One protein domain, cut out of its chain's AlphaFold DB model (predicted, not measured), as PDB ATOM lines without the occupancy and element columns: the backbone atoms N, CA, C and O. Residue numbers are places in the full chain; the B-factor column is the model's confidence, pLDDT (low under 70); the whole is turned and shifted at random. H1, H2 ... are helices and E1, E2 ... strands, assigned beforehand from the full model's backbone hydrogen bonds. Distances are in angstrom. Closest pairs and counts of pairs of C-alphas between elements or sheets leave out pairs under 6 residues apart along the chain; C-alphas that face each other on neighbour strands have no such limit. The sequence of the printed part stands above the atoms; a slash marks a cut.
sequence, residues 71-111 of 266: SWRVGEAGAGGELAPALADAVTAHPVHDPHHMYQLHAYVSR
ATOM      1  N   SER A  71     129.512 204.928 187.643       88.38
ATOM      2  CA  SER A  71     130.633 205.431 188.438       88.38
ATOM      3  C   SER A  71     131.454 206.416 187.617       88.38
ATOM      4  O   SER A  71     131.840 206.102 186.493       88.38
ATOM      5  N   TRP A  72     131.760 207.577 188.180       85.31
ATOM      6  CA  TRP A  72     132.584 208.592 187.532       85.31
ATOM      7  C   TRP A  72     134.052 208.466 187.947       85.31
ATOM      8  O   TRP A  72     134.337 208.312 189.140       85.31
ATOM      9  N   ARG A  73     134.978 208.555 186.981       82.75
ATOM     10  CA  ARG A  73     136.421 208.536 187.249       82.75
ATOM     11  C   ARG A  73     136.970 209.946 187.482       82.75
ATOM     12  O   ARG A  73     136.976 210.786 186.581       82.75
ATOM     13  N   VAL A  74     137.466 210.205 188.690       75.69
ATOM     14  CA  VAL A  74     138.122 211.463 189.071       75.69
ATOM     15  C   VAL A  74     139.468 211.543 188.346       75.69
ATOM     16  O   VAL A  74     140.410 210.842 188.701       75.69
ATOM     17  N   GLY A  75     139.542 212.369 187.300       67.56
ATOM     18  CA  GLY A  75     140.742 212.543 186.467       67.56
ATOM     19  C   GLY A  75     140.513 212.390 184.958       67.56
ATOM     20  O   GLY A  75     141.338 212.858 184.183       67.56
ATOM     21  N   GLU A  76     139.380 211.825 184.521       56.91
ATOM     22  CA  GLU A  76     138.985 211.814 183.094       56.91
ATOM     23  C   GLU A  76     138.518 213.191 182.589       56.91
ATOM     24  O   GLU A  76     138.422 213.428 181.384       56.91
ATOM     25  N   ALA A  77     138.263 214.136 183.498       49.22
ATOM     26  CA  ALA A  77     138.161 215.543 183.147       49.22
ATOM     27  C   ALA A  77     139.584 216.086 182.968       49.22
ATOM     28  O   ALA A  77     140.313 216.251 183.946       49.22
ATOM     29  N   GLY A  78     139.972 216.316 181.710       41.44
ATOM     30  CA  GLY A  78     141.274 216.863 181.338       41.44
ATOM     31  C   GLY A  78     141.698 218.044 182.213       41.44
ATOM     32  O   GLY A  78     140.865 218.797 182.713       41.44
ATOM     33  N   ALA A  79     143.015 218.160 182.401       36.22
ATOM     34  CA  ALA A  79     143.712 219.175 183.187       36.22
ATOM     35  C   ALA A  79     143.002 220.544 183.185       36.22
ATOM     36  O   ALA A  79     143.178 221.345 182.270       36.22
ATOM     37  N   GLY A  80     142.174 220.798 184.204       44.12
ATOM     38  CA  GLY A  80     141.365 222.015 184.227       44.12
ATOM     39  C   GLY A  80     140.091 221.971 185.065       44.12
ATOM     40  O   GLY A  80     139.093 222.513 184.623       44.12
ATOM     41  N   GLY A  81     140.107 221.356 186.252       50.41
ATOM     42  CA  GLY A  81     139.303 221.754 187.426       50.41
ATOM     43  C   GLY A  81     137.767 221.836 187.350       50.41
ATOM     44  O   GLY A  81     137.155 222.137 188.376       50.41
ATOM     45  N   GLU A  82     137.119 221.591 186.212       54.00
ATOM     46  CA  GLU A  82     135.670 221.723 186.075       54.00
ATOM     47  C   GLU A  82     134.996 220.349 186.130       54.00
ATOM     48  O   GLU A  82     135.214 219.466 185.302       54.00
ATOM     49  N   LEU A  83     134.178 220.161 187.165       61.62
ATOM     50  CA  LEU A  83     133.430 218.932 187.392       61.62
ATOM     51  C   LEU A  83     132.380 218.761 186.284       61.62
ATOM     52  O   LEU A  83     131.486 219.596 186.108       61.62
ATOM     53  N   ALA A  84     132.523 217.680 185.515       64.88
ATOM     54  CA  ALA A  84     131.732 217.424 184.320       64.88
ATOM     55  C   ALA A  84     130.240 217.205 184.646       64.88
ATOM     56  O   ALA A  84     129.929 216.593 185.666       64.88
ATOM     57  N   PRO A  85     129.306 217.588 183.749       63.34
ATOM     58  CA  PRO A  85     127.877 217.302 183.915       63.34
ATOM     59  C   PRO A  85     127.571 215.817 184.165       63.34
ATOM     60  O   PRO A  85     126.621 215.501 184.872       63.34
ATOM     61  N   ALA A  86     128.396 214.915 183.619       65.00
ATOM     62  CA  ALA A  86     128.277 213.469 183.798       65.00
ATOM     63  C   ALA A  86     128.410 213.021 185.266       65.00
ATOM     64  O   ALA A  86     127.814 212.021 185.652       65.00
ATOM     65  N   LEU A  87     129.123 213.785 186.106       72.00
ATOM     66  CA  LEU A  87     129.209 213.523 187.544       72.00
ATOM     67  C   LEU A  87     127.843 213.653 188.229       72.00
ATOM     68  O   LEU A  87     127.580 212.975 189.216       72.00
ATOM     69  N   ALA A  88     126.969 214.525 187.726       68.56
ATOM     70  CA  ALA A  88     125.680 214.777 188.354       68.56
ATOM     71  C   ALA A  88     124.717 213.578 188.243       68.56
ATOM     72  O   ALA A  88     123.812 213.445 189.067       68.56
ATOM     73  N   ASP A  89     124.924 212.717 187.244       72.94
ATOM     74  CA  ASP A  89     124.154 211.490 187.021       72.94
ATOM     75  C   ASP A  89     124.879 210.229 187.531       72.94
ATOM     76  O   ASP A  89     124.324 209.134 187.469       72.94
ATOM     77  N   ALA A  90     126.096 210.369 188.069       80.75
ATOM     78  CA  ALA A  90     126.852 209.266 188.646       80.75
ATOM     79  C   ALA A  90     126.399 208.950 190.082       80.75
ATOM     80  O   ALA A  90     126.092 209.838 190.877       80.75
ATOM     81  N   VAL A  91     126.396 207.661 190.428       85.88
ATOM     82  CA  VAL A  91     126.110 207.151 191.776       85.88
ATOM     83  C   VAL A  91     127.339 207.290 192.675       85.88
ATOM     84  O   VAL A  91     127.217 207.626 193.853       85.88
ATOM     85  N   THR A  92     128.525 207.052 192.116       88.75
ATOM     86  CA  THR A  92     129.808 207.111 192.827       88.75
ATOM     87  C   THR A  92     130.859 207.870 192.023       88.75
ATOM     88  O   THR A  92     130.775 207.974 190.799       88.75
ATOM     89  N   ALA A  93     131.868 208.395 192.717       87.06
ATOM     90  CA  ALA A  93     133.041 209.035 192.129       87.06
ATOM     91  C   ALA A  93     134.314 208.415 192.724       87.06
ATOM     92  O   ALA A  93     134.408 208.282 193.943       87.06
ATOM     93  N   HIS A  94     135.276 208.033 191.882       87.31
ATOM     94  CA  HIS A  94     136.503 207.343 192.296       87.31
ATOM     95  C   HIS A  94     137.675 207.601 191.331       87.31
ATOM     96  O   HIS A  94     137.427 207.859 190.164       87.31
ATOM     97  N   PRO A  95     138.944 207.510 191.751       87.31
ATOM     98  CA  PRO A  95     139.395 207.469 193.133       87.31
ATOM     99  C   PRO A  95     139.453 208.883 193.740       87.31
ATOM    100  O   PRO A  95     139.809 209.854 193.079       87.31
ATOM    101  N   VAL A  96     139.123 209.015 195.026       84.31
ATOM    102  CA  VAL A  96     139.219 210.289 195.761       84.31
ATOM    103  C   VAL A  96     140.358 210.181 196.772       84.31
ATOM    104  O   VAL A  96     140.152 209.760 197.904       84.31
ATOM    105  N   HIS A  97     141.576 210.523 196.349       83.75
ATOM    106  CA  HIS A  97     142.765 210.411 197.206       83.75
ATOM    107  C   HIS A  97     142.967 211.614 198.139       83.75
ATOM    108  O   HIS A  97     143.457 211.456 199.252       83.75
ATOM    109  N   ASP A  98     142.594 212.815 197.692       82.69
ATOM    110  CA  ASP A  98     142.761 214.058 198.453       82.69
ATOM    111  C   ASP A  98     141.418 214.480 199.082       82.69
ATOM    112  O   ASP A  98     140.427 214.626 198.352       82.69
ATOM    113  N   PRO A  99     141.359 214.729 200.408       82.44
ATOM    114  CA  PRO A  99     140.188 215.303 201.069       82.44
ATOM    115  C   PRO A  99     139.648 216.572 200.393       82.44
ATOM    116  O   PRO A  99     138.439 216.806 200.409       82.44
ATOM    117  N   HIS A 100     140.504 217.384 199.766       76.12
ATOM    118  CA  HIS A 100     140.076 218.569 199.028       76.12
ATOM    119  C   HIS A 100     139.130 218.227 197.864       76.12
ATOM    120  O   HIS A 100     138.105 218.894 197.694       76.12
ATOM    121  N   HIS A 101     139.395 217.146 197.121       76.62
ATOM    122  CA  HIS A 101     138.501 216.678 196.056       76.62
ATOM    123  C   HIS A 101     137.134 216.256 196.610       76.62
ATOM    124  O   HIS A 101     136.112 216.534 195.986       76.62
ATOM    125  N   MET A 102     137.079 215.677 197.814       80.25
ATOM    126  CA  MET A 102     135.809 215.345 198.468       80.25
ATOM    127  C   MET A 102     134.972 216.600 198.754       80.25
ATOM    128  O   MET A 102     133.773 216.624 198.473       80.25
ATOM    129  N   TYR A 103     135.593 217.675 199.253       76.88
ATOM    130  CA  TYR A 103     134.898 218.948 199.473       76.88
ATOM    131  C   TYR A 103     134.418 219.585 198.169       76.88
ATOM    132  O   TYR A 103     133.317 220.134 198.131       76.88
ATOM    133  N   GLN A 104     135.201 219.495 197.092       75.56
ATOM    134  CA  GLN A 104     134.803 219.992 195.774       75.56
ATOM    135  C   GLN A 104     133.617 219.209 195.198       75.56
ATOM    136  O   GLN A 104     132.648 219.825 194.751       75.56
ATOM    137  N   LEU A 105     133.651 217.874 195.269       76.56
ATOM    138  CA  LEU A 105     132.548 217.000 194.862       76.56
ATOM    139  C   LEU A 105     131.286 217.298 195.677       76.56
ATOM    140  O   LEU A 105     130.213 217.517 195.113       76.56
ATOM    141  N   HIS A 106     131.418 217.392 197.002       75.38
ATOM    142  CA  HIS A 106     130.307 217.732 197.885       75.38
ATOM    143  C   HIS A 106     129.733 219.118 197.570       75.38
ATOM    144  O   HIS A 106     128.516 219.274 197.467       75.38
ATOM    145  N   ALA A 107     130.590 220.122 197.368       70.44
ATOM    146  CA  ALA A 107     130.171 221.469 197.005       70.44
ATOM    147  C   ALA A 107     129.483 221.506 195.635       70.44
ATOM    148  O   ALA A 107     128.528 222.258 195.479       70.44
ATOM    149  N   TYR A 108     129.922 220.707 194.662       71.31
ATOM    150  CA  TYR A 108     129.303 220.603 193.340       71.31
ATOM    151  C   TYR A 108     127.920 219.955 193.393       71.31
ATOM    152  O   TYR A 108     126.954 220.552 192.921       71.31
ATOM    153  N   VAL A 109     127.797 218.795 194.048       67.69
ATOM    154  CA  VAL A 109     126.511 218.096 194.220       67.69
ATOM    155  C   VAL A 109     125.525 218.938 195.044       67.69
ATOM    156  O   VAL A 109     124.321 218.938 194.770       67.69
ATOM    157  N   SER A 110     126.032 219.704 196.018       61.19
ATOM    158  CA  SER A 110     125.228 220.567 196.895       61.19
ATOM    159  C   SER A 110     124.927 221.947 196.300       61.19
ATOM    160  O   SER A 110     123.957 222.594 196.705       61.19
ATOM    161  N   ARG A 111     125.723 222.443 195.340       56.91
ATOM    162  CA  ARG A 111     125.508 223.765 194.733       56.91
ATOM    163  C   ARG A 111     124.304 223.742 193.799       56.91
ATOM    164  O   ARG A 111     124.381 223.390 192.627       56.91
TER     165      ARG A 111
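What this domain is: This is residues 71 to 111 of the 266 residues of a protein of Papilio machaon (UniProt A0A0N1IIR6). Two short strands, E1 and E2, pair side by side at one side of a small fold, and the longest element, H2, lies away from them at another side, its last turn near the short helix H1. A long link loops out from E1 to H1. The printed part has 41 residues with two named helices and two named strands, in the order E1, H1, E2, H2 along the chain; the class is mixed, helices and strands, and the two strands form a parallel sheet of order E1, E2. It is compact, radius of gyration of the C-alphas 9.4 A, and spans 20 by 18 by 17 A.

Where its parts are: E1, residues 71 to 73, begins at C-alpha 71 (130.633, 205.431, 188.438). H1 is residues 85 to 89, and E2 is residues 92 to 94. H2, residues 99 to 110, is 16.4 A long and ends at C-alpha 110 (125.228, 220.567, 196.895).

How they stand to each other: E1 and E2 are parallel at 27 degrees, with N 72 and O 92 within hydrogen-bond range at 2.8 A. E1, H1 and E2 form a strand-helix-strand unit, two parallel neighbour strands with a helix between, with a right-handed crossover. H1 and H2 are close but not clearly touching, their closest C-alphas, of Ala 88 and Val 109, 6.8 A apart. E1 and H2 are apart. In H2 every O i to N i+4 pair is within hydrogen-bond range; in H1 0 of 1 is, beside 2 of 2 O i to N i+3 pairs.

The domain as a whole: The printed part has no cut. The link E1 to H1 is long, with 11 residues. The pLDDT is under 70 at residues 75 to 86, 88 and 109 to 111.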